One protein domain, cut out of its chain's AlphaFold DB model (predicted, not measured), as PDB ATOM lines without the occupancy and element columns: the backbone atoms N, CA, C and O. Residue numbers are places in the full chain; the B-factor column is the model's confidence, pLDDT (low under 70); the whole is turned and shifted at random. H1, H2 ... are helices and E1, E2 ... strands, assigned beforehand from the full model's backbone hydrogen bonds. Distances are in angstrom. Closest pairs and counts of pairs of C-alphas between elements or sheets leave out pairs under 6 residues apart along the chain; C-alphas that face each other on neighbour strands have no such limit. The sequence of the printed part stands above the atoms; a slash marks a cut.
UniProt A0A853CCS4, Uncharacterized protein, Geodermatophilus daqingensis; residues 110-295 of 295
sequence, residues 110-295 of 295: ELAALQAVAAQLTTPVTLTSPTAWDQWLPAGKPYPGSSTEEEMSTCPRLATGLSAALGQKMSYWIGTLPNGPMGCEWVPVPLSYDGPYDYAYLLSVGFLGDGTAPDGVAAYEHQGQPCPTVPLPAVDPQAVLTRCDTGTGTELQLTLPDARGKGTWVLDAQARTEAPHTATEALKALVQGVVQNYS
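AT A GLANCE: This is residues 110 to 295 of the 295 residues of an uncharacterized protein of Geodermatophilus daqingensis (UniProt A0A853CCS4). A twisted sheet of seven strands has one face covered by three helices, H5 over the middle strands E3 and E7, H4 toward the E1 edge and H1 toward the E4 edge. The opposite face has no named helix over it, and the small helices H2 and H3 sit off to one side, far from the mean of the C-alphas. The printed part has 186 residues, with named elements in the order H1 H2 H3 H4 E1 E2 E3 E4 E5 E6 E7 H5; the sheet, all antiparallel, runs E1 E2 E3 E7 E6 E5 E4. The class is mixed, helices and strands, with under half of the residues in named elements. The whole is compact, with a radius of gyration of the C-alphas of 15.4 A, and spans 42 by 38 by 32 A.

HOW THE PARTS SIT: Start at H1, residues 110 to 118: it is on the sheet at a height of 7.7 A, and its C-alpha closest to E4, residues 229 to 231, is Gln 115, 6.8 A from that of Val 230. H2, residues 131 to 135, is not on the sheet, and H3, residues 148 to 152, only grazes it. H4, residues 159 to 166, is at a height of 8.5 A, with the C-alphas of Ser 163 and Met 170 of E1, residues 170 to 172, closest at 5.1 A. E1, E2 at 184 to 188 and E3 at 201 to 208 form a meander, each strand the antiparallel neighbour of the one before; look for N 171 and O 187 at 2.9 A and N 203 and O 186 at 3.0 A. E4, E5 at 240 to 245, E6 at 249 to 257 and E7 at 264 to 272 form another; N 230 and O 241 are 2.9 A apart, N 253 and O 242 2.9 A, N 267 and O 254 2.8 A. E7 and E3 are antiparallel neighbours, with N 204 and O 268 within hydrogen-bond range at 2.8 A. H5, residues 279 to 294, lies over E3 and E7 on the same face as H1 and H4, making two layers, helices on one face of a sheet. H5 touches H4, closest at the C-alphas of Ala 165 and Ala 285, 6.1 A. Every O i to N i+4 pair is within hydrogen-bond range in H1, H3, H4 and H5; H2 has 0 of 1, and 1 of 2 O i to N i+3 pairs.

IN THESE COORDINATES: Find C-alpha 110, where H1 begins, at (27.067, -20.051, 84.480). E6 runs 26.9 A, E7 26.1 A and E3 22.6 A. H5 runs 21.9 A to C-alpha 294 at (2.568, -33.613, 70.286).

THE WHOLE: The C-alphas of Ala 112 and Ser 146 are farthest apart, 45.6 A. The printed part has no cut; the links H1 to H2, H2 to H3, E1 to E2, E2 to E3 and E3 to E4 are long. Residues 222 to 223 have pLDDT under 70.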
ATOM      1  N   GLU A 110      28.474 -19.705  84.651       91.62
ATOM      2  CA  GLU A 110      27.067 -20.051  84.480       91.62
ATOM      3  C   GLU A 110      26.714 -20.305  83.011       91.62
ATOM      4  O   GLU A 110      26.120 -21.341  82.694       91.62
ATOM      5  N   LEU A 111      27.163 -19.431  82.105       94.69
ATOM      6  CA  LEU A 111      27.016 -19.625  80.663       94.69
ATOM      7  C   LEU A 111      27.696 -20.913  80.189       94.69
ATOM      8  O   LEU A 111      27.102 -21.664  79.418       94.69
ATOM      9  N   ALA A 112      28.905 -21.213  80.668       95.69
ATOM     10  CA  ALA A 112      29.596 -22.455  80.326       95.69
ATOM     11  C   ALA A 112      28.823 -23.693  80.816       95.69
ATOM     12  O   ALA A 112      28.702 -24.685  80.093       95.69
ATOM     13  N   ALA A 113      28.250 -23.635  82.020       94.06
ATOM     14  CA  ALA A 113      27.402 -24.704  82.537       94.06
ATOM     15  C   ALA A 113      26.116 -24.856  81.707       94.06
ATOM     16  O   ALA A 113      25.722 -25.978  81.390       94.06
ATOM     17  N   LEU A 114      25.491 -23.751  81.298       97.19
ATOM     18  CA  LEU A 114      24.310 -23.765  80.436       97.19
ATOM     19  C   LEU A 114      24.620 -24.332  79.040       97.19
ATOM     20  O   LEU A 114      23.873 -25.165  78.528       97.19
ATOM     21  N   GLN A 115      25.766 -23.981  78.455       97.69
ATOM     22  CA  GLN A 115      26.257 -24.581  77.209       97.69
ATOM     23  C   GLN A 115      26.490 -26.091  77.349       97.69
ATOM     24  O   GLN A 115      26.168 -26.852  76.436       97.69
ATOM     25  N   ALA A 116      26.996 -26.552  78.497       96.69
ATOM     26  CA  ALA A 116      27.161 -27.979  78.766       96.69
ATOM     27  C   ALA A 116      25.816 -28.721  78.864       96.69
ATOM     28  O   ALA A 116      25.737 -29.891  78.488       96.69
ATOM     29  N   VAL A 117      24.752 -28.062  79.336       96.75
ATOM     30  CA  VAL A 117      23.383 -28.602  79.290       96.75
ATOM     31  C   VAL A 117      22.869 -28.642  77.850       96.75
ATOM     32  O   VAL A 117      22.384 -29.683  77.409       96.75
ATOM     33  N   ALA A 118      23.032 -27.553  77.095       97.56
ATOM     34  CA  ALA A 118      22.625 -27.469  75.692       97.56
ATOM     35  C   ALA A 118      23.284 -28.560  74.831       97.56
ATOM     36  O   ALA A 118      22.619 -29.208  74.026       97.56
ATOM     37  N   ALA A 119      24.567 -28.851  75.069       97.19
ATOM     38  CA  ALA A 119      25.306 -29.917  74.390       97.19
ATOM     39  C   ALA A 119      24.748 -31.331  74.646       97.19
ATOM     40  O   ALA A 119      25.108 -32.268  73.936       97.19
ATOM     41  N   GLN A 120      23.878 -31.506  75.643       97.38
ATOM     42  CA  GLN A 120      23.199 -32.773  75.914       97.38
ATOM     43  C   GLN A 120      21.810 -32.877  75.265       97.38
ATOM     44  O   GLN A 120      21.192 -33.942  75.331       97.38
ATOM     45  N   LEU A 121      21.307 -31.791  74.677       96.94
ATOM     46  CA  LEU A 121      20.026 -31.710  73.977       96.94
ATOM     47  C   LEU A 121      20.295 -31.673  72.469       96.94
ATOM     48  O   LEU A 121      20.185 -30.643  71.814       96.94
ATOM     49  N   THR A 122      20.720 -32.810  71.918       96.06
ATOM     50  CA  THR A 122      21.174 -32.915  70.518       96.06
ATOM     51  C   THR A 122      20.140 -33.517  69.574       96.06
ATOM     52  O   THR A 122      20.420 -33.710  68.395       96.06
ATOM     53  N   THR A 123      18.981 -33.911  70.094       96.69
ATOM     54  CA  THR A 123      17.922 -34.528  69.300       96.69
ATOM     55  C   THR A 123      17.004 -33.433  68.766       96.69
ATOM     56  O   THR A 123      16.491 -32.665  69.580       96.69
ATOM     57  N   PRO A 124      16.759 -33.373  67.442       97.94
ATOM     58  CA  PRO A 124      15.771 -32.463  66.883       97.94
ATOM     59  C   PRO A 124      14.396 -32.684  67.514       97.94
ATOM     60  O   PRO A 124      13.966 -33.829  67.686       97.94
ATOM     61  N   VAL A 125      13.707 -31.596  67.843       98.12
ATOM     62  CA  VAL A 125      12.367 -31.621  68.436       98.12
ATOM     63  C   VAL A 125      11.427 -30.829  67.544       98.12
ATOM     64  O   VAL A 125      11.694 -29.690  67.185       98.12
ATOM     65  N   THR A 126      10.292 -31.431  67.210       98.12
ATOM     66  CA  THR A 126       9.203 -30.768  66.495       98.12
ATOM     67  C   THR A 126       7.931 -30.991  67.292       98.12
ATOM     68  O   THR A 126       7.570 -32.138  67.552       98.12
ATOM     69  N   LEU A 127       7.281 -29.905  67.706       98.38
ATOM     70  CA  LEU A 127       6.037 -29.945  68.469       98.38
ATOM     71  C   LEU A 127       4.932 -29.242  67.685       98.38
ATOM     72  O   LEU A 127       5.107 -28.117  67.215       98.38
ATOM     73  N   THR A 128       3.792 -29.914  67.570       98.44
ATOM     74  CA  THR A 128       2.642 -29.474  66.785       98.44
ATOM     75  C   THR A 128       1.441 -29.251  67.696       98.44
ATOM     76  O   THR A 128       0.871 -30.187  68.258       98.44
ATOM     77  N   SER A 129       1.013 -27.998  67.827       98.12
ATOM     78  CA  SER A 129      -0.186 -27.636  68.580       98.12
ATOM     79  C   SER A 129      -1.445 -28.256  67.948       98.12
ATOM     80  O   SER A 129      -1.620 -28.191  66.724       98.12
ATOM     81  N   PRO A 130      -2.372 -28.833  68.733       97.94
ATOM     82  CA  PRO A 130      -3.640 -29.335  68.207       97.94
ATOM     83  C   PRO A 130      -4.471 -28.243  67.516       97.94
ATOM     84  O   PRO A 130      -4.636 -27.147  68.045       97.94
ATOM     85  N   THR A 131      -5.090 -28.545  66.371       98.12
ATOM     86  CA  THR A 131      -5.960 -27.591  65.644       98.12
ATOM     87  C   THR A 131      -7.177 -27.149  66.451       98.12
ATOM     88  O   THR A 131      -7.637 -26.020  66.311       98.12
ATOM     89  N   ALA A 132      -7.668 -28.005  67.350       97.81
ATOM     90  CA  ALA A 132      -8.749 -27.670  68.272       97.81
ATOM     91  C   ALA A 132      -8.397 -26.508  69.222       97.81
ATOM     92  O   ALA A 132      -9.299 -25.925  69.820       97.81
ATOM     93  N   TRP A 133      -7.113 -26.160  69.372       97.69
ATOM     94  CA  TRP A 133      -6.688 -25.028  70.194       97.69
ATOM     95  C   TRP A 133      -6.945 -23.675  69.539       97.69
ATOM     96  O   TRP A 133      -7.022 -22.683  70.257       97.69
ATOM     97  N   ASP A 134      -7.146 -23.623  68.217       98.12
ATOM     98  CA  ASP A 134      -7.326 -22.374  67.468       98.12
ATOM     99  C   ASP A 134      -8.496 -21.528  68.014       98.12
ATOM    100  O   ASP A 134      -8.443 -20.305  67.962       98.12
ATOM    101  N   GLN A 135      -9.516 -22.159  68.609       97.69
ATOM    102  CA  GLN A 135     -10.650 -21.466  69.241       97.69
ATOM    103  C   GLN A 135     -10.285 -20.677  70.512       97.69
ATOM    104  O   GLN A 135     -11.066 -19.839  70.959       97.69
ATOM    105  N   TRP A 136      -9.134 -20.971  71.121       97.81
ATOM    106  CA  TRP A 136      -8.651 -20.326  72.341       97.81
ATOM    107  C   TRP A 136      -7.485 -19.368  72.081       97.81
ATOM    108  O   TRP A 136      -7.131 -18.594  72.963       97.81
ATOM    109  N   LEU A 137      -6.870 -19.389  70.896       97.25
ATOM    110  CA  LEU A 137      -5.736 -18.518  70.588       97.25
ATOM    111  C   LEU A 137      -6.197 -17.108  70.167       97.25
ATOM    112  O   LEU A 137      -7.216 -16.978  69.487       97.25
ATOM    113  N   PRO A 138      -5.457 -16.041  70.538       97.12
ATOM    114  CA  PRO A 138      -4.223 -16.034  71.340       97.12
ATOM    115  C   PRO A 138      -4.460 -16.028  72.862       97.12
ATOM    116  O   PRO A 138      -3.511 -16.151  73.625       97.12
ATOM    117  N   ALA A 139      -5.707 -15.861  73.312       96.75
ATOM    118  CA  ALA A 139      -6.038 -15.567  74.711       96.75
ATOM    119  C   ALA A 139      -5.737 -16.707  75.704       96.75
ATOM    120  O   ALA A 139      -5.602 -16.455  76.900       96.75
ATOM    121  N   GLY A 140      -5.646 -17.944  75.219       96.56
ATOM    122  CA  GLY A 140      -5.528 -19.147  76.031       96.56
ATOM    123  C   GLY A 140      -6.887 -19.720  76.442       96.56
ATOM    124  O   GLY A 140      -7.930 -19.060  76.388       96.56
ATOM    125  N   LYS A 141      -6.891 -20.995  76.835       96.12
ATOM    126  CA  LYS A 141      -8.084 -21.659  77.362       96.12
ATOM    127  C   LYS A 141      -8.384 -21.107  78.765       96.12
ATOM    128  O   LYS A 141      -7.469 -21.053  79.589       96.12
ATOM    129  N   PRO A 142      -9.638 -20.721  79.069       95.12
ATOM    130  CA  PRO A 142     -10.003 -20.235  80.396       95.12
ATOM    131  C   PRO A 142      -9.603 -21.206  81.516       95.12
ATOM    132  O   PRO A 142      -9.792 -22.416  81.397       95.12
ATOM    133  N   TYR A 143      -9.073 -20.657  82.611       92.19
ATOM    134  CA  TYR A 143      -8.660 -21.402  83.801       92.19
ATOM    135  C   TYR A 143      -9.057 -20.643  85.085       92.19
ATOM    136  O   TYR A 143      -8.840 -19.424  85.161       92.19
ATOM    137  N   PRO A 144      -9.589 -21.313  86.127       92.69
ATOM    138  CA  PRO A 144      -9.851 -22.753  86.219       92.69
ATOM    139  C   PRO A 144     -11.026 -23.203  85.345       92.69
ATOM    140  O   PRO A 144     -11.876 -22.390  84.973       92.69
ATOM    141  N   GLY A 145     -11.045 -24.492  85.013       90.44
ATOM    142  CA  GLY A 145     -12.168 -25.135  84.332       90.44
ATOM    143  C   GLY A 145     -13.312 -25.451  85.299       90.44
ATOM    144  O   GLY A 145     -13.238 -25.183  86.500       90.44
ATOM    145  N   SER A 146     -14.385 -26.054  84.789       93.44
ATOM    146  CA  SER A 146     -15.499 -26.535  85.623       93.44
ATOM    147  C   SER A 146     -15.164 -27.820  86.393       93.44
ATOM    148  O   SER A 146     -15.836 -28.153  87.369       93.44
ATOM    149  N   SER A 147     -14.130 -28.550  85.963       93.94
ATOM    150  CA  SER A 147     -13.648 -29.777  86.599       93.94
ATOM    151  C   SER A 147     -12.183 -30.055  86.253       93.94
ATOM    152  O   SER A 147     -11.688 -29.608  85.221       93.94
ATOM    153  N   THR A 148     -11.512 -30.874  87.067       90.50
ATOM    154  CA  THR A 148     -10.144 -31.341  86.789       90.50
ATOM    155  C   THR A 148     -10.048 -32.126  85.477       90.50
ATOM    156  O   THR A 148      -9.071 -31.981  84.753       90.50
ATOM    157  N   GLU A 149     -11.066 -32.919  85.126       93.81
ATOM    158  CA  GLU A 149     -11.121 -33.637  83.842       93.81
ATOM    159  C   GLU A 149     -11.093 -32.652  82.662       93.81
ATOM    160  O   GLU A 149     -10.341 -32.829  81.702       93.81
ATOM    161  N   GLU A 150     -11.877 -31.572  82.749       92.69
ATOM    162  CA  GLU A 150     -11.885 -30.520  81.734       92.69
ATOM    163  C   GLU A 150     -10.532 -29.801  81.663       92.69
ATOM    164  O   GLU A 150     -10.032 -29.559  80.565       92.69
ATOM    165  N   GLU A 151      -9.916 -29.476  82.798       91.88
ATOM    166  CA  GLU A 151      -8.589 -28.842  82.851       91.88
ATOM    167  C   GLU A 151      -7.522 -29.737  82.204       91.88
ATOM    168  O   GLU A 151      -6.807 -29.303  81.300       91.88
ATOM    169  N   MET A 152      -7.503 -31.020  82.568       94.25
ATOM    170  CA  MET A 152      -6.568 -32.011  82.038       94.25
ATOM    171  C   MET A 152      -6.814 -32.378  80.572       94.25
ATOM    172  O   MET A 152      -5.903 -32.895  79.927       94.25
ATOM    173  N   SER A 153      -8.008 -32.127  80.021       95.06
ATOM    174  CA  SER A 153      -8.378 -32.550  78.657       95.06
ATOM    175  C   SER A 153      -7.467 -32.005  77.551       95.06
ATOM    176  O   SER A 153      -7.409 -32.583  76.467       95.06
ATOM    177  N   THR A 154      -6.749 -30.911  77.812       95.50
ATOM    178  CA  THR A 154      -5.789 -30.323  76.868       95.50
ATOM    179  C   THR A 154      -4.334 -30.514  77.285       95.50
ATOM    180  O   THR A 154      -3.444 -30.141  76.524       95.50
ATOM    181  N   CYS A 155      -4.081 -31.117  78.448       97.69
ATOM    182  CA  CYS A 155      -2.744 -31.400  78.949       97.69
ATOM    183  C   CYS A 155      -2.212 -32.743  78.419       97.69
ATOM    184  O   CYS A 155      -2.969 -33.716  78.325       97.69
ATOM    185  N   PRO A 156      -0.901 -32.855  78.145       97.44
ATOM    186  CA  PRO A 156      -0.291 -34.136  77.807       97.44
ATOM    187  C   PRO A 156      -0.327 -35.105  78.996       97.44
ATOM    188  O   PRO A 156      -0.249 -34.717  80.164       97.44
ATOM    189  N   ARG A 157      -0.402 -36.410  78.726       97.12
ATOM    190  CA  ARG A 157      -0.445 -37.433  79.786       97.12
ATOM    191  C   ARG A 157       0.967 -37.833  80.213       97.12
ATOM    192  O   ARG A 157       1.467 -38.880  79.816       97.12
ATOM    193  N   LEU A 158       1.607 -37.001  81.038       98.00
ATOM    194  CA  LEU A 158       3.031 -37.156  81.376       98.00
ATOM    195  C   LEU A 158       3.326 -37.923  82.672       98.00
ATOM    196  O   LEU A 158       4.421 -38.459  82.821       98.00
ATOM    197  N   ALA A 159       2.369 -38.012  83.601       97.88
ATOM    198  CA  ALA A 159       2.617 -38.480  84.971       97.88
ATOM    199  C   ALA A 159       3.359 -39.831  85.050       97.88
ATOM    200  O   ALA A 159       4.344 -39.947  85.777       97.88
ATOM    201  N   THR A 160       2.940 -40.838  84.275       98.19
ATOM    202  CA  THR A 160       3.586 -42.164  84.268       98.19
ATOM    203  C   THR A 160       5.018 -42.110  83.736       98.19
ATOM    204  O   THR A 160       5.917 -42.668  84.362       98.19
ATOM    205  N   GLY A 161       5.241 -41.428  82.608       98.06
ATOM    206  CA  GLY A 161       6.563 -41.319  81.986       98.06
ATOM    207  C   GLY A 161       7.545 -40.546  82.864       98.06
ATOM    208  O   GLY A 161       8.651 -41.018  83.110       98.06
ATOM    209  N   LEU A 162       7.097 -39.420  83.426       98.44
ATOM    210  CA  LEU A 162       7.880 -38.633  84.379       98.44
ATOM    211  C   LEU A 162       8.199 -39.439  85.639       98.44
ATOM    212  O   LEU A 162       9.330 -39.405  86.114       98.44
ATOM    213  N   SER A 163       7.235 -40.216  86.148       98.50
ATOM    214  CA  SER A 163       7.474 -41.050  87.329       98.50
ATOM    215  C   SER A 163       8.538 -42.113  87.092       98.50
ATOM    216  O   SER A 163       9.363 -42.374  87.965       98.50
ATOM    217  N   ALA A 164       8.511 -42.736  85.914       98.25
ATOM    218  CA  ALA A 164       9.496 -43.736  85.530       98.25
ATOM    219  C   ALA A 164      10.887 -43.116  85.339       98.25
ATOM    220  O   ALA A 164      11.874 -43.697  85.783       98.25
ATOM    221  N   ALA A 165      10.963 -41.939  84.710       98.12
ATOM    222  CA  ALA A 165      12.226 -41.267  84.424       98.12
ATOM    223  C   ALA A 165      12.904 -40.694  85.679       98.12
ATOM    224  O   ALA A 165      14.124 -40.746  85.780       98.12
ATOM    225  N   LEU A 166      12.122 -40.171  86.629       98.06
ATOM    226  CA  LEU A 166      12.635 -39.480  87.819       98.06
ATOM    227  C   LEU A 166      12.646 -40.342  89.084       98.06
ATOM    228  O   LEU A 166      12.946 -39.846  90.168       98.06
ATOM    229  N   GLY A 167      12.233 -41.610  88.985       97.62
ATOM    230  CA  GLY A 167      12.183 -42.531  90.124       97.62
ATOM    231  C   GLY A 167      11.244 -42.092  91.259       97.62
ATOM    232  O   GLY A 167      11.295 -42.657  92.351       97.62
ATOM    233  N   GLN A 168      10.381 -41.103  91.023       96.81
ATOM    234  CA  GLN A 168       9.481 -40.522  92.013       96.81
ATOM    235  C   GLN A 168       8.078 -40.437  91.433       96.81
ATOM    236  O   GLN A 168       7.896 -40.038  90.294       96.81
ATOM    237  N   LYS A 169       7.055 -40.796  92.212       98.19
ATOM    238  CA  LYS A 169       5.675 -40.736  91.727       98.19
ATOM    239  C   LYS A 169       5.264 -39.278  91.473       98.19
ATOM    240  O   LYS A 169       5.159 -38.493  92.413       98.19
ATOM    241  N   MET A 170       4.992 -38.963  90.213       98.31
ATOM    242  CA  MET A 170       4.531 -37.667  89.720       98.31
ATOM    243  C   MET A 170       3.019 -37.694  89.489       98.31
ATOM    244  O   MET A 170       2.450 -38.728  89.127       98.31
ATOM    245  N   SER A 171       2.363 -36.551  89.656       97.94
ATOM    246  CA  SER A 171       0.963 -36.349  89.284       97.94
ATOM    247  C   SER A 171       0.799 -35.009  88.587       97.94
ATOM    248  O   SER A 171       1.562 -34.079  88.832       97.94
ATOM    249  N   TYR A 172      -0.219 -34.916  87.730       97.31
ATOM    250  CA  TYR A 172      -0.734 -33.615  87.313       97.31
ATOM    251  C   TYR A 172      -1.120 -32.819  88.564       97.31
ATOM    252  O   TYR A 172      -1.695 -33.392  89.500       97.31
ATOM    253  N   TRP A 173      -0.771 -31.537  88.572       96.38
ATOM    254  CA  TRP A 173      -1.048 -30.635  89.678       96.38
ATOM    255  C   TRP A 173      -2.168 -29.660  89.333       96.38
ATOM    256  O   TRP A 173      -3.228 -29.723  89.959       96.38
ATOM    257  N   ILE A 174      -1.928 -28.787  88.349       95.88
ATOM    258  CA  ILE A 174      -2.824 -27.707  87.923       95.88
ATOM    259  C   ILE A 174      -2.557 -27.304  86.463       95.88
ATOM    260  O   ILE A 174      -1.562 -27.708  85.862       95.88
ATOM    261  N   GLY A 175      -3.444 -26.475  85.906       96.31
ATOM    262  CA  GLY A 175      -3.235 -25.788  84.634       96.31
ATOM    263  C   GLY A 175      -3.960 -26.392  83.432       96.31
ATOM    264  O   GLY A 175      -4.651 -27.401  83.532       96.31
ATOM    265  N   THR A 176      -3.839 -25.733  82.285       97.38
ATOM    266  CA  THR A 176      -4.495 -26.113  81.024       97.38
ATOM    267  C   THR A 176      -3.663 -25.611  79.851       97.38
ATOM    268  O   THR A 176      -2.895 -24.665  80.002       97.38
ATOM    269  N   LEU A 177      -3.859 -26.190  78.667       97.62
ATOM    270  CA  LEU A 177      -3.323 -25.673  77.405       97.62
ATOM    271  C   LEU A 177      -4.448 -25.296  76.418       97.62
ATOM    272  O   LEU A 177      -5.554 -25.838  76.533       97.62
ATOM    273  N   PRO A 178      -4.200 -24.386  75.458       97.50
ATOM    274  CA  PRO A 178      -3.055 -23.477  75.417       97.50
ATOM    275  C   PRO A 178      -3.159 -22.450  76.553       97.50
ATOM    276  O   PRO A 178      -4.226 -21.886  76.784       97.50
ATOM    277  N   ASN A 179      -2.070 -22.243  77.279       93.75
ATOM    278  CA  ASN A 179      -1.902 -21.196  78.284       93.75
ATOM    279  C   ASN A 179      -0.396 -21.066  78.532       93.75
ATOM    280  O   ASN A 179       0.310 -22.079  78.520       93.75
ATOM    281  N   GLY A 180       0.112 -19.851  78.707       87.44
ATOM    282  CA  GLY A 180       1.551 -19.622  78.767       87.44
ATOM    283  C   GLY A 180       1.930 -18.362  79.549       87.44
ATOM    284  O   GLY A 180       1.077 -17.502  79.771       87.44
ATOM    285  N   PRO A 181       3.200 -18.248  79.985       93.31
ATOM    286  CA  PRO A 181       4.280 -19.220  79.763       93.31
ATOM    287  C   PRO A 181       4.144 -20.499  80.608       93.31
ATOM    288  O   PRO A 181       4.651 -21.535  80.203       93.31
ATOM    289  N   MET A 182       3.380 -20.463  81.705       93.00
ATOM    290  CA  MET A 182       3.068 -21.635  82.537       93.00
ATOM    291  C   MET A 182       1.686 -22.190  82.169       93.00
ATOM    292  O   MET A 182       0.671 -21.512  82.352       93.00
ATOM    293  N   GLY A 183       1.650 -23.401  81.612       96.06
ATOM    294  CA  GLY A 183       0.418 -24.088  81.217       96.06
ATOM    295  C   GLY A 183       0.052 -25.205  82.185       96.06
ATOM    296  O   GLY A 183      -0.373 -24.942  83.304       96.06
ATOM    297  N   CYS A 184       0.163 -26.453  81.741       98.25
ATOM    298  CA  CYS A 184      -0.067 -27.637  82.569       98.25
ATOM    299  C   CYS A 184       1.164 -27.941  83.427       98.25
ATOM    300  O   CYS A 184       2.279 -27.873  82.917       98.25
ATOM    301  N   GLU A 185       0.966 -28.329  84.686       98.06
ATOM    302  CA  GLU A 185       2.045 -28.569  85.650       98.06
ATOM    303  C   GLU A 185       1.982 -29.975  86.265       98.06
ATOM    304  O   GLU A 185       0.902 -30.529  86.509       98.06
ATOM    305  N   TRP A 186       3.154 -30.542  86.560       98.38
ATOM    306  CA  TRP A 186       3.332 -31.818  87.253       98.38
ATOM    307  C   TRP A 186       4.323 -31.671  88.398       98.38
ATOM    308  O   TRP A 186       5.392 -31.080  88.251       98.38
ATOM    309  N   VAL A 187       3.981 -32.290  89.523       98.12
ATOM    310  CA  VAL A 187       4.801 -32.304  90.736       98.12
ATOM    311  C   VAL A 187       4.779 -33.703  91.367       98.12
ATOM    312  O   VAL A 187       3.888 -34.512  91.066       98.12
ATOM    313  N   PRO A 188       5.744 -34.031  92.237       97.94
ATOM    314  CA  PRO A 188       5.688 -35.224  93.059       97.94
ATOM    315  C   PRO A 188       4.467 -35.285  93.975       97.94
ATOM    316  O   PRO A 188       3.975 -34.268  94.458       97.94
ATOM    317  N   VAL A 189       4.019 -36.500  94.285       96.75
ATOM    318  CA  VAL A 189       2.983 -36.731  95.305       96.75
ATOM    319  C   VAL A 189       3.598 -36.945  96.701       96.75
ATOM    320  O   VAL A 189       4.701 -37.495  96.788       96.75
ATOM    321  N   PRO A 190       2.885 -36.610  97.798       95.94
ATOM    322  CA  PRO A 190       1.518 -36.069  97.856       95.94
ATOM    323  C   PRO A 190       1.412 -34.615  97.379       95.94
ATOM    324  O   PRO A 190       2.318 -33.820  97.595       95.94
ATOM    325  N   LEU A 191       0.282 -34.274  96.749       94.06
ATOM    326  CA  LEU A 191       0.004 -32.908  96.302       94.06
ATOM    327  C   LEU A 191      -0.321 -32.007  97.506       94.06
ATOM    328  O   LEU A 191      -1.195 -32.318  98.312       94.06
ATOM    329  N   SER A 192       0.368 -30.878  97.589       91.44
ATOM    330  CA  SER A 192       0.116 -29.727  98.451       91.44
ATOM    331  C   SER A 192      -0.541 -28.595  97.652       91.44
ATOM    332  O   SER A 192       0.002 -28.125  96.648       91.44
ATOM    333  N   TYR A 193      -1.710 -28.146  98.111       88.38
ATOM    334  CA  TYR A 193      -2.440 -26.996  97.552       88.38
ATOM    335  C   TYR A 193      -2.456 -25.783  98.496       88.38
ATOM    336  O   TYR A 193      -2.744 -24.673  98.058       88.38
ATOM    337  N   ASP A 194      -2.083 -25.984  99.763       88.00
ATOM    338  CA  ASP A 194      -2.141 -24.961 100.815       88.00
ATOM    339  C   ASP A 194      -0.757 -24.366 101.160       88.00
ATOM    340  O   ASP A 194      -0.658 -23.376 101.885       88.00
ATOM    341  N   GLY A 195       0.317 -24.913 100.575       80.88
ATOM    342  CA  GLY A 195       1.699 -24.452 100.740       80.88
ATOM    343  C   GLY A 195       2.368 -24.881 102.063       80.88
ATOM    344  O   GLY A 195       1.693 -25.383 102.961       80.88
ATOM    345  N   PRO A 196       3.698 -24.685 102.212       78.06
ATOM    346  CA  PRO A 196       4.660 -24.285 101.176       78.06
ATOM    347  C   PRO A 196       4.815 -25.372 100.098       78.06
ATOM    348  O   PRO A 196       4.721 -26.561 100.387       78.06
ATOM    349  N   TYR A 197       5.007 -24.962  98.843       86.62
ATOM    350  CA  TYR A 197       5.227 -25.886  97.727       86.62
ATOM    351  C   TYR A 197       6.710 -26.250  97.693       86.62
ATOM    352  O   TYR A 197       7.516 -25.527  97.116       86.62
ATOM    353  N   ASP A 198       7.075 -27.316  98.396       91.62
ATOM    354  CA  ASP A 198       8.468 -27.715  98.615       91.62
ATOM    355  C   ASP A 198       8.898 -28.901  97.731       91.62
ATOM    356  O   ASP A 198       9.883 -29.586  98.006       91.62
ATOM    357  N   TYR A 199       8.173 -29.120  96.639       96.06
ATOM    358  CA  TYR A 199       8.383 -30.238  95.737       96.06
ATOM    359  C   TYR A 199       9.821 -30.337  95.224       96.06
ATOM    360  O   TYR A 199      10.420 -29.342  94.826       96.06
ATOM    361  N   ALA A 200      10.347 -31.563  95.164       96.81
ATOM    362  CA  ALA A 200      11.658 -31.830  94.568       96.81
ATOM    363  C   ALA A 200      11.729 -31.393  93.095       96.81
ATOM    364  O   ALA A 200      12.784 -30.951  92.642       96.81
ATOM    365  N   TYR A 201      10.598 -31.483  92.385       97.88
ATOM    366  CA  TYR A 201      10.449 -31.074  90.994       97.88
ATOM    367  C   TYR A 201       9.166 -30.270  90.789       97.88
ATOM    368  O   TYR A 201       8.123 -30.613  91.354       97.88
ATOM    369  N   LEU A 202       9.227 -29.275  89.911       97.69
ATOM    370  CA  LEU A 202       8.062 -28.639  89.300       97.69
ATOM    371  C   LEU A 202       8.316 -28.606  87.800       97.69
ATOM    372  O   LEU A 202       9.280 -27.998  87.346       97.69
ATOM    373  N   LEU A 203       7.491 -29.323  87.042       98.31
ATOM    374  CA  LEU A 203       7.622 -29.426  85.590       98.31
ATOM    375  C   LEU A 203       6.393 -28.810  84.944       98.31
ATOM    376  O   LEU A 203       5.279 -29.108  85.383       98.31
ATOM    377  N   SER A 204       6.566 -28.005  83.901       98.31
ATOM    378  CA  SER A 204       5.445 -27.373  83.213       98.31
ATOM    379  C   SER A 204       5.557 -27.419  81.692       98.31
ATOM    380  O   SER A 204       6.641 -27.458  81.114       98.31
ATOM    381  N   VAL A 205       4.398 -27.434  81.040       98.50
ATOM    382  CA  VAL A 205       4.256 -27.291  79.590       98.50
ATOM    383  C   VAL A 205       3.310 -26.133  79.344       98.50
ATOM    384  O   VAL A 205       2.132 -26.217  79.696       98.50
ATOM    385  N   GLY A 206       3.818 -25.075  78.729       98.06
ATOM    386  CA  GLY A 206       3.078 -23.898  78.306       98.06
ATOM    387  C   GLY A 206       3.032 -23.734  76.791       98.06
ATOM    388  O   GLY A 206       3.808 -24.330  76.039       98.06
ATOM    389  N   PHE A 207       2.100 -22.893  76.348       98.50
ATOM    390  CA  PHE A 207       1.966 -22.487  74.953       98.50
ATOM    391  C   PHE A 207       1.552 -21.016  74.863       98.50
ATOM    392  O   PHE A 207       0.510 -20.630  75.399       98.50
ATOM    393  N   LEU A 208       2.350 -20.216  74.160       98.06
ATOM    394  CA  LEU A 208       2.110 -18.796  73.899       98.06
ATOM    395  C   LEU A 208       1.659 -18.616  72.448       98.06
ATOM    396  O   LEU A 208       2.460 -18.748  71.529       98.06
ATOM    397  N   GLY A 209       0.374 -18.329  72.233       97.25
ATOM    398  CA  GLY A 209      -0.191 -18.111  70.893       97.25
ATOM    399  C   GLY A 209      -0.310 -16.646  70.478       97.25
ATOM    400  O   GLY A 209      -1.017 -16.343  69.522       97.25
ATOM    401  N   ASP A 210       0.324 -15.736  71.212       96.62
ATOM    402  CA  ASP A 210       0.273 -14.283  71.008       96.62
ATOM    403  C   ASP A 210       1.333 -13.758  70.022       96.62
ATOM    404  O   ASP A 210       1.421 -12.555  69.787       96.62
ATOM    405  N   GLY A 211       2.113 -14.659  69.419       96.19
ATOM    406  CA  GLY A 211       3.198 -14.322  68.499       96.19
ATOM    407  C   GLY A 211       4.539 -14.054  69.182       96.19
ATOM    408  O   GLY A 211       5.486 -13.678  68.491       96.19
ATOM    409  N   THR A 212       4.651 -14.260  70.499       97.19
ATOM    410  CA  THR A 212       5.936 -14.204  71.212       97.19
ATOM    411  C   THR A 212       6.911 -15.210  70.608       97.19
ATOM    412  O   THR A 212       6.626 -16.408  70.572       97.19
ATOM    413  N   ALA A 213       8.057 -14.732  70.125       97.50
ATOM    414  CA  ALA A 213       9.130 -15.581  69.616       97.50
ATOM    415  C   ALA A 213       9.837 -16.334  70.767       97.50
ATOM    416  O   ALA A 213       9.806 -15.854  71.902       97.50
ATOM    417  N   PRO A 214      10.493 -17.481  70.506       97.06
ATOM    418  CA  PRO A 214      11.184 -18.260  71.541       97.06
ATOM    419  C   PRO A 214      12.185 -17.471  72.398       97.06
ATOM    420  O   PRO A 214      12.224 -17.665  73.611       97.06
ATOM    421  N   ASP A 215      12.947 -16.555  71.800       95.81
ATOM    422  CA  ASP A 215      13.916 -15.677  72.475       95.81
ATOM    423  C   ASP A 215      13.272 -14.478  73.195       95.81
ATOM    424  O   ASP A 215      13.931 -13.792  73.977       95.81
ATOM    425  N   GLY A 216      11.982 -14.231  72.954       94.81
ATOM    426  CA  GLY A 216      11.188 -13.188  73.599       94.81
ATOM    427  C   GLY A 216      10.425 -13.655  74.841       94.81
ATOM    428  O   GLY A 216       9.796 -12.832  75.509       94.81
ATOM    429  N   VAL A 217      10.454 -14.954  75.163       94.88
ATOM    430  CA  VAL A 217       9.820 -15.480  76.378       94.88
ATOM    431  C   VAL A 217      10.650 -15.059  77.584       94.88
ATOM    432  O   VAL A 217      11.778 -15.503  77.782       94.88
ATOM    433  N   ALA A 218      10.093 -14.157  78.386       89.00
ATOM    434  CA  ALA A 218      10.816 -13.590  79.506       89.00
ATOM    435  C   ALA A 218      10.936 -14.595  80.663       89.00
ATOM    436  O   ALA A 218       9.924 -15.050  81.200       89.00
ATOM    437  N   ALA A 219      12.168 -14.859  81.094       85.31
ATOM    438  CA  ALA A 219      12.478 -15.576  82.322       85.31
ATOM    439  C   ALA A 219      13.380 -14.698  83.193       85.31
ATOM    440  O   ALA A 219      14.377 -14.140  82.724       85.31
ATOM    441  N   TYR A 220      12.994 -14.549  84.455       77.31
ATOM    442  CA  TYR A 220      13.682 -13.693  85.409       77.31
ATOM    443  C   TYR A 220      14.071 -14.506  86.632       77.31
ATOM    444  O   TYR A 220      13.279 -15.300  87.138       77.31
ATOM    445  N   GLU A 221      15.260 -14.236  87.153       74.00
ATOM    446  CA  GLU A 221      15.681 -14.744  88.447       74.00
ATOM    447  C   GLU A 221      14.780 -14.203  89.560       74.00
ATOM    448  O   GLU A 221      14.094 -13.182  89.417       74.00
ATOM    449  N   HIS A 222      14.867 -14.815  90.742       63.84
ATOM    450  CA  HIS A 222      14.167 -14.332  91.936       63.84
ATOM    451  C   HIS A 222      14.479 -12.855  92.275       63.84
ATOM    452  O   HIS A 222      13.690 -12.188  92.946       63.84
ATOM    453  N   GLN A 223      15.606 -12.330  91.786       68.94
ATOM    454  CA  GLN A 223      16.059 -10.952  91.990       68.94
ATOM    455  C   GLN A 223      15.671  -9.991  90.848       68.94
ATOM    456  O   GLN A 223      16.052  -8.822  90.872       68.94
ATOM    457  N   GLY A 224      14.898 -10.455  89.860       79.94
ATOM    458  CA  GLY A 224      14.403  -9.646  88.743       79.94
ATOM    459  C   GLY A 224      15.411  -9.413  87.616       79.94
ATOM    460  O   GLY A 224      15.093  -8.678  86.682       79.94
ATOM    461  N   GLN A 225      16.598 -10.022  87.681       84.31
ATOM    462  CA  GLN A 225      17.543 -10.030  86.565       84.31
ATOM    463  C   GLN A 225      17.106 -11.047  85.506       84.31
ATOM    464  O   GLN A 225      16.529 -12.076  85.863       84.31
ATOM    465  N   PRO A 226      17.330 -10.770  84.211       88.44
ATOM    466  CA  PRO A 226      17.079 -11.749  83.168       88.44
ATOM    467  C   PRO A 226      18.018 -12.941  83.346       88.44
ATOM    468  O   PRO A 226      19.216 -12.774  83.572       88.44
ATOM    469  N   CYS A 227      17.464 -14.136  83.216       94.38
ATOM    470  CA  CYS A 227      18.239 -15.363  83.277       94.38
ATOM    471  C   CYS A 227      19.132 -15.519  82.033       94.38
ATOM    472  O   CYS A 227      18.717 -15.122  80.936       94.38
ATOM    473  N   PRO A 228      20.334 -16.112  82.146       95.06
ATOM    474  CA  PRO A 228      21.168 -16.402  80.986       95.06
ATOM    475  C   PRO A 228      20.479 -17.352  80.005       95.06
ATOM    476  O   PRO A 228      19.831 -18.330  80.392       95.06
ATOM    477  N   THR A 229      20.686 -17.084  78.717       96.81
ATOM    478  CA  THR A 229      20.117 -17.842  77.602       96.81
ATOM    479  C   THR A 229      21.200 -18.307  76.635       96.81
ATOM    480  O   THR A 229      22.230 -17.652  76.456       96.81
ATOM    481  N   VAL A 230      20.971 -19.446  75.983       97.81
ATOM    482  CA  VAL A 230      21.800 -19.939  74.875       97.81
ATOM    483  C   VAL A 230      20.919 -20.484  73.743       97.81
ATOM    484  O   VAL A 230      19.896 -21.114  74.016       97.81
ATOM    485  N   PRO A 231      21.294 -20.280  72.467       98.12
ATOM    486  CA  PRO A 231      20.576 -20.864  71.337       98.12
ATOM    487  C   PRO A 231      20.814 -22.380  71.245       98.12
ATOM    488  O   PRO A 231      21.940 -22.845  71.446       98.12
ATOM    489  N   LEU A 232      19.780 -23.148  70.885       98.12
ATOM    490  CA  LEU A 232      19.809 -24.615  70.743       98.12
ATOM    491  C   LEU A 232      19.497 -25.072  69.303       98.12
ATOM    492  O   LEU A 232      18.541 -25.816  69.077       98.12
ATOM    493  N   PRO A 233      20.338 -24.730  68.309       98.00
ATOM    494  CA  PRO A 233      20.068 -25.047  66.903       98.00
ATOM    495  C   PRO A 233      20.018 -26.553  66.590       98.00
ATOM    496  O   PRO A 233      19.513 -26.941  65.541       98.00
ATOM    497  N   ALA A 234      20.552 -27.409  67.470       97.44
ATOM    498  CA  ALA A 234      20.456 -28.864  67.339       97.44
ATOM    499  C   ALA A 234      19.053 -29.413  67.670       97.44
ATOM    500  O   ALA A 234      18.709 -30.503  67.214       97.44
ATOM    501  N   VAL A 235      18.263 -28.671  68.453       98.00
ATOM    502  CA  VAL A 235      16.871 -28.996  68.797       98.00
ATOM    503  C   VAL A 235      15.931 -28.414  67.743       98.00
ATOM    504  O   VAL A 235      15.161 -29.154  67.137       98.00
ATOM    505  N   ASP A 236      16.036 -27.106  67.510       98.38
ATOM    506  CA  ASP A 236      15.338 -26.354  66.467       98.38
ATOM    507  C   ASP A 236      16.143 -25.069  66.169       98.38
ATOM    508  O   ASP A 236      16.722 -24.502  67.100       98.38
ATOM    509  N   PRO A 237      16.211 -24.571  64.917       98.12
ATOM    510  CA  PRO A 237      16.979 -23.368  64.581       98.12
ATOM    511  C   PRO A 237      16.616 -22.107  65.380       98.12
ATOM    512  O   PRO A 237      17.446 -21.204  65.477       98.12
ATOM    513  N   GLN A 238      15.395 -22.029  65.917       98.25
ATOM    514  CA  GLN A 238      14.905 -20.922  66.738       98.25
ATOM    515  C   GLN A 238      14.786 -21.289  68.224       98.25
ATOM    516  O   GLN A 238      14.331 -20.456  69.004       98.25
ATOM    517  N   ALA A 239      15.165 -22.503  68.639       98.50
ATOM    518  CA  ALA A 239      15.074 -22.893  70.042       98.50
ATOM    519  C   ALA A 239      16.069 -22.130  70.923       98.50
ATOM    520  O   ALA A 239      17.227 -21.906  70.547       98.50
ATOM    521  N   VAL A 240      15.629 -21.808  72.138       98.31
ATOM    522  CA  VAL A 240      16.433 -21.160  73.177       98.31
ATOM    523  C   VAL A 240      16.309 -21.952  74.471       98.31
ATOM    524  O   VAL A 240      15.231 -22.418  74.832       98.31
ATOM    525  N   LEU A 241      17.431 -22.120  75.167       98.44
ATOM    526  CA  LEU A 241      17.471 -22.664  76.518       98.44
ATOM    527  C   LEU A 241      17.865 -21.556  77.480       98.44
ATOM    528  O   LEU A 241      18.910 -20.925  77.318       98.44
ATOM    529  N   THR A 242      17.051 -21.388  78.504       97.88
ATOM    530  CA  THR A 242      17.250 -20.436  79.586       97.88
ATOM    531  C   THR A 242      17.502 -21.194  80.878       97.88
ATOM    532  O   THR A 242      16.929 -22.265  81.095       97.88
ATOM    533  N   ARG A 243      18.355 -20.650  81.747       96.62
ATOM    534  CA  ARG A 243      18.594 -21.201  83.083       96.62
ATOM    535  C   ARG A 243      18.449 -20.126  84.136       96.62
ATOM    536  O   ARG A 243      19.142 -19.127  84.049       96.62
ATOM    537  N   CYS A 244      17.634 -20.386  85.147       95.50
ATOM    538  CA  CYS A 244      17.489 -19.521  86.310       95.50
ATOM    539  C   CYS A 244      17.932 -20.252  87.586       95.50
ATOM    540  O   CYS A 244      17.662 -21.447  87.762       95.50
ATOM    541  N   ASP A 245      18.572 -19.529  88.505       93.44
ATOM    542  CA  ASP A 245      18.721 -19.958  89.897       93.44
ATOM    543  C   ASP A 245      17.495 -19.501  90.705       93.44
ATOM    544  O   ASP A 245      17.109 -18.326  90.696       93.44
ATOM    545  N   THR A 246      16.853 -20.436  91.406       90.56
ATOM    546  CA  THR A 246      15.647 -20.152  92.201       90.56
ATOM    547  C   THR A 246      15.948 -19.960  93.690       90.56
ATOM    548  O   THR A 246      15.027 -19.908  94.507       90.56
ATOM    549  N   GLY A 247      17.223 -19.928  94.083       91.06
ATOM    550  CA  GLY A 247      17.727 -19.900  95.461       91.06
ATOM    551  C   GLY A 247      17.637 -21.245  96.193       91.06
ATOM    552  O   GLY A 247      18.365 -21.484  97.154       91.06
ATOM    553  N   THR A 248      16.752 -22.137  95.747       92.62
ATOM    554  CA  THR A 248      16.557 -23.493  96.291       92.62
ATOM    555  C   THR A 248      16.892 -24.591  95.283       92.62
ATOM    556  O   THR A 248      16.836 -25.779  95.613       92.62
ATOM    557  N   GLY A 249      17.217 -24.224  94.047       95.12
ATOM    558  CA  GLY A 249      17.391 -25.158  92.949       95.12
ATOM    559  C   GLY A 249      17.698 -24.460  91.633       95.12
ATOM    560  O   GLY A 249      18.015 -23.274  91.590       95.12
ATOM    561  N   THR A 250      17.606 -25.225  90.554       96.06
ATOM    562  CA  THR A 250      17.800 -24.742  89.188       96.06
ATOM    563  C   THR A 250      16.518 -24.944  88.396       96.06
ATOM    564  O   THR A 250      15.903 -26.007  88.465       96.06
ATOM    565  N   GLU A 251      16.150 -23.929  87.628       96.88
ATOM    566  CA  GLU A 251      15.072 -23.949  86.646       96.88
ATOM    567  C   GLU A 251      15.694 -23.887  85.252       96.88
ATOM    568  O   GLU A 251      16.574 -23.064  84.984       96.88
ATOM    569  N   LEU A 252      15.288 -24.809  84.384       98.00
ATOM    570  CA  LEU A 252      15.649 -24.804  82.974       98.00
ATOM    571  C   LEU A 252      14.385 -24.663  82.143       98.00
ATOM    572  O   LEU A 252      13.468 -25.471  82.274       98.00
ATOM    573  N   GLN A 253      14.395 -23.701  81.233       98.25
ATOM    574  CA  GLN A 253      13.288 -23.443  80.330       98.25
ATOM    575  C   GLN A 253      13.753 -23.599  78.889       98.25
ATOM    576  O   GLN A 253      14.667 -22.905  78.446       98.25
ATOM    577  N   LEU A 254      13.131 -24.515  78.154       98.38
ATOM    578  CA  LEU A 254      13.317 -24.676  76.718       98.38
ATOM    579  C   LEU A 254      12.134 -24.044  75.987       98.38
ATOM    580  O   LEU A 254      10.990 -24.471  76.166       98.38
ATOM    581  N   THR A 255      12.416 -23.076  75.125       98.56
ATOM    582  CA  THR A 255      11.429 -22.474  74.228       98.56
ATOM    583  C   THR A 255      11.740 -22.830  72.785       98.56
ATOM    584  O   THR A 255      12.900 -22.911  72.382       98.56
ATOM    585  N   LEU A 256      10.701 -23.098  72.000       98.56
ATOM    586  CA  LEU A 256      10.823 -23.504  70.601       98.56
ATOM    587  C   LEU A 256       9.542 -23.162  69.828       98.56
ATOM    588  O   LEU A 256       8.458 -23.140  70.424       98.56
ATOM    589  N   PRO A 257       9.638 -22.880  68.519       98.56
ATOM    590  CA  PRO A 257       8.472 -22.525  67.731       98.56
ATOM    591  C   PRO A 257       7.528 -23.719  67.581       98.56
ATOM    592  O   PRO A 257       7.930 -24.882  67.523       98.56
ATOM    593  N   ASP A 258       6.239 -23.422  67.487       98.56
ATOM    594  CA  ASP A 258       5.238 -24.391  67.068       98.56
ATOM    595  C   ASP A 258       5.391 -24.731  65.582       98.56
ATOM    596  O   ASP A 258       5.470 -23.836  64.737       98.56
ATOM    597  N   ALA A 259       5.326 -26.014  65.233       98.44
ATOM    598  CA  ALA A 259       5.485 -26.469  63.852       98.44
ATOM    599  C   ALA A 259       4.382 -25.953  62.904       98.44
ATOM    600  O   ALA A 259       4.601 -25.844  61.698       98.44
ATOM    601  N   ARG A 260       3.194 -25.599  63.426       98.00
ATOM    602  CA  ARG A 260       2.126 -24.945  62.639       98.00
ATOM    603  C   ARG A 260       2.289 -23.427  62.560       98.00
ATOM    604  O   ARG A 260       1.445 -22.766  61.952       98.00
ATOM    605  N   GLY A 261       3.314 -22.865  63.199       97.88
ATOM    606  CA  GLY A 261       3.523 -21.426  63.314       97.88
ATOM    607  C   GLY A 261       2.427 -20.721  64.114       97.88
ATOM    608  O   GLY A 261       2.151 -19.551  63.858       97.88
ATOM    609  N   LYS A 262       1.741 -21.426  65.029       98.00
ATOM    610  CA  LYS A 262       0.650 -20.847  65.836       98.00
ATOM    611  C   LYS A 262       1.108 -20.233  67.152       98.00
ATOM    612  O   LYS A 262       0.286 -19.634  67.840       98.00
ATOM    613  N   GLY A 263       2.380 -20.374  67.502       98.00
ATOM    614  CA  GLY A 263       2.904 -19.860  68.754       98.00
ATOM    615  C   GLY A 263       4.268 -20.428  69.106       98.00
ATOM    616  O   GLY A 263       4.984 -20.942  68.246       98.00
ATOM    617  N   THR A 264       4.575 -20.353  70.393       98.56
ATOM    618  CA  THR A 264       5.813 -20.838  70.998       98.56
ATOM    619  C   THR A 264       5.480 -21.813  72.115       98.56
ATOM    620  O   THR A 264       4.657 -21.526  72.990       98.56
ATOM    621  N   TRP A 265       6.130 -22.970  72.087       98.62
ATOM    622  CA  TRP A 265       6.118 -23.931  73.180       98.62
ATOM    623  C   TRP A 265       7.092 -23.485  74.267       98.62
ATOM    624  O   TRP A 265       8.194 -23.034  73.958       98.62
ATOM    625  N   VAL A 266       6.689 -23.638  75.526       98.56
ATOM    626  CA  VAL A 266       7.520 -23.350  76.701       98.56
ATOM    627  C   VAL A 266       7.555 -24.606  77.562       98.56
ATOM    628  O   VAL A 266       6.518 -25.037  78.061       98.56
ATOM    629  N   LEU A 267       8.721 -25.234  77.691       98.50
ATOM    630  CA  LEU A 267       8.918 -26.437  78.498       98.50
ATOM    631  C   LEU A 267       9.810 -26.087  79.679       98.50
ATOM    632  O   LEU A 267      10.985 -25.784  79.488       98.50
ATOM    633  N   ASP A 268       9.251 -26.141  80.879       98.19
ATOM    634  CA  ASP A 268       9.934 -25.714  82.092       98.19
ATOM    635  C   ASP A 268      10.206 -26.899  83.018       98.19
ATOM    636  O   ASP A 268       9.322 -27.727  83.265       98.19
ATOM    637  N   ALA A 269      11.431 -26.991  83.522       98.19
ATOM    638  CA  ALA A 269      11.834 -28.003  84.477       98.19
ATOM    639  C   ALA A 269      12.639 -27.385  85.622       98.19
ATOM    640  O   ALA A 269      13.829 -27.086  85.486       98.19
ATOM    641  N   GLN A 270      12.001 -27.290  86.784       97.75
ATOM    642  CA  GLN A 270      12.642 -26.943  88.040       97.75
ATOM    643  C   GLN A 270      13.015 -28.207  88.823       97.75
ATOM    644  O   GLN A 270      12.188 -29.103  89.011       97.75
ATOM    645  N   ALA A 271      14.248 -28.254  89.331       98.06
ATOM    646  CA  ALA A 271      14.696 -29.256  90.295       98.06
ATOM    647  C   ALA A 271      15.389 -28.586  91.486       98.06
ATOM    648  O   ALA A 271      16.242 -27.708  91.318       98.06
ATOM    649  N   ARG A 272      15.036 -29.016  92.700       96.94
ATOM    650  CA  ARG A 272      15.705 -28.569  93.929       96.94
ATOM    651  C   ARG A 272      17.128 -29.120  94.019       96.94
ATOM    652  O   ARG A 272      17.441 -30.154  93.437       96.94
ATOM    653  N   THR A 273      17.984 -28.442  94.779       96.31
ATOM    654  CA  THR A 273      19.409 -28.807  94.926       96.31
ATOM    655  C   THR A 273      19.602 -30.224  95.480       96.31
ATOM    656  O   THR A 273      20.539 -30.924  95.112       96.31
ATOM    657  N   GLU A 274      18.702 -30.654  96.358       95.62
ATOM    658  CA  GLU A 274      18.677 -31.968  97.001       95.62
ATOM    659  C   GLU A 274      17.879 -33.031  96.227       95.62
ATOM    660  O   GLU A 274      17.731 -34.157  96.711       95.62
ATOM    661  N   ALA A 275      17.322 -32.688  95.062       97.25
ATOM    662  CA  ALA A 275      16.549 -33.630  94.268       97.25
ATOM    663  C   ALA A 275      17.448 -34.778  93.752       97.25
ATOM    664  O   ALA A 275      18.599 -34.539  93.384       97.25
ATOM    665  N   PRO A 276      16.946 -36.031  93.690       97.12
ATOM    666  CA  PRO A 276      17.730 -37.172  93.202       97.12
ATOM    667  C   PRO A 276      18.241 -37.034  91.761       97.12
ATOM    668  O   PRO A 276      19.252 -37.641  91.414       97.12
ATOM    669  N   HIS A 277      17.535 -36.261  90.938       98.00
ATOM    670  CA  HIS A 277      17.874 -35.958  89.556       98.00
ATOM    671  C   HIS A 277      18.035 -34.451  89.370       98.00
ATOM    672  O   HIS A 277      17.371 -33.634  90.007       98.00
ATOM    673  N   THR A 278      18.914 -34.089  88.450       97.81
ATOM    674  CA  THR A 278      19.187 -32.702  88.077       97.81
ATOM    675  C   THR A 278      18.043 -32.094  87.259       97.81
ATOM    676  O   THR A 278      17.277 -32.806  86.603       97.81
ATOM    677  N   ALA A 279      17.980 -30.759  87.196       97.81
ATOM    678  CA  ALA A 279      17.049 -30.051  86.311       97.81
ATOM    679  C   ALA A 279      17.230 -30.463  84.837       97.81
ATOM    680  O   ALA A 279      16.262 -30.551  84.091       97.81
ATOM    681  N   THR A 280      18.459 -30.783  84.413       98.19
ATOM    682  CA  THR A 280      18.746 -31.270  83.055       98.19
ATOM    683  C   THR A 280      18.104 -32.625  82.770       98.19
ATOM    684  O   THR A 280      17.539 -32.823  81.695       98.19
ATOM    685  N   GLU A 281      18.183 -33.570  83.708       98.25
ATOM    686  CA  GLU A 281      17.535 -34.880  83.572       98.25
ATOM    687  C   GLU A 281      16.009 -34.740  83.576       98.25
ATOM    688  O   GLU A 281      15.333 -35.362  82.754       98.25
ATOM    689  N   ALA A 282      15.479 -33.858  84.427       98.38
ATOM    690  CA  ALA A 282      14.062 -33.523  84.457       98.38
ATOM    691  C   ALA A 282      13.572 -32.890  83.146       98.38
ATOM    692  O   ALA A 282      12.560 -33.332  82.600       98.38
ATOM    693  N   LEU A 283      14.321 -31.936  82.581       98.56
ATOM    694  CA  LEU A 283      14.000 -31.323  81.293       98.56
ATOM    695  C   LEU A 283      14.019 -32.354  80.160       98.56
ATOM    696  O   LEU A 283      13.108 -32.381  79.340       98.56
ATOM    697  N   LYS A 284      15.015 -33.247  80.123       98.31
ATOM    698  CA  LYS A 284      15.071 -34.328  79.124       98.31
ATOM    699  C   LYS A 284      13.854 -35.249  79.208       98.31
ATOM    700  O   LYS A 284      13.264 -35.569  78.175       98.31
ATOM    701  N   ALA A 285      13.465 -35.649  80.420       98.38
ATOM    702  CA  ALA A 285      12.279 -36.472  80.645       98.38
ATOM    703  C   ALA A 285      10.997 -35.754  80.191       98.38
ATOM    704  O   ALA A 285      10.139 -36.362  79.544       98.38
ATOM    705  N   LEU A 286      10.893 -34.455  80.483       98.56
ATOM    706  CA  LEU A 286       9.790 -33.610  80.046       98.56
ATOM    707  C   LEU A 286       9.718 -33.524  78.517       98.56
ATOM    708  O   LEU A 286       8.680 -33.850  77.947       98.56
ATOM    709  N   VAL A 287      10.820 -33.166  77.847       98.38
ATOM    710  CA  VAL A 287      10.907 -33.081  76.378       98.38
ATOM    711  C   VAL A 287      10.494 -34.402  75.735       98.38
ATOM    712  O   VAL A 287       9.640 -34.412  74.850       98.38
ATOM    713  N   GLN A 288      11.034 -35.528  76.210       98.00
ATOM    714  CA  GLN A 288      10.680 -36.849  75.692       98.00
ATOM    715  C   GLN A 288       9.179 -37.134  75.831       98.00
ATOM    716  O   GLN A 288       8.548 -37.608  74.884       98.00
ATOM    717  N   GLY A 289       8.600 -36.849  77.000       98.06
ATOM    718  CA  GLY A 289       7.176 -37.056  77.242       98.06
ATOM    719  C   GLY A 289       6.291 -36.160  76.371       98.06
ATOM    720  O   GLY A 289       5.288 -36.625  75.831       98.06
ATOM    721  N   VAL A 290       6.667 -34.893  76.188       97.94
ATOM    722  CA  VAL A 290       5.924 -33.925  75.365       97.94
ATOM    723  C   VAL A 290       5.978 -34.301  73.887       97.94
ATOM    724  O   VAL A 290       4.930 -34.327  73.245       97.94
ATOM    725  N   VAL A 291       7.150 -34.683  73.370       98.00
ATOM    726  CA  VAL A 291       7.309 -35.182  71.994       98.00
ATOM    727  C   VAL A 291       6.364 -36.352  71.734       98.00
ATOM    728  O   VAL A 291       5.629 -36.330  70.761       98.00
ATOM    729  N   GLN A 292       6.270 -37.322  72.647       96.88
ATOM    730  CA  GLN A 292       5.355 -38.463  72.489       96.88
ATOM    731  C   GLN A 292       3.863 -38.082  72.430       96.88
ATOM    732  O   GLN A 292       3.056 -38.893  71.981       96.88
ATOM    733  N   ASN A 293       3.484 -36.893  72.911       96.12
ATOM    734  CA  ASN A 293       2.097 -36.421  72.922       96.12
ATOM    735  C   ASN A 293       1.781 -35.436  71.778       96.12
ATOM    736  O   ASN A 293       0.609 -35.320  71.422       96.12
ATOM    737  N   TYR A 294       2.778 -34.731  71.224       93.94
ATOM    738  CA  TYR A 294       2.568 -33.613  70.286       93.94
ATOM    739  C   TYR A 294       3.469 -33.609  69.036       93.94
ATOM    740  O   TYR A 294       3.449 -32.622  68.300       93.94
ATOM    741  N   SER A 295       4.264 -34.653  68.784       85.94
ATOM    742  CA  SER A 295       5.018 -34.796  67.524       85.94
ATOM    743  C   SER A 295       4.136 -35.193  66.347       85.94
ATOM    744  O   SER A 295       3.306 -36.109  66.549       85.94
TER     745      SER A 295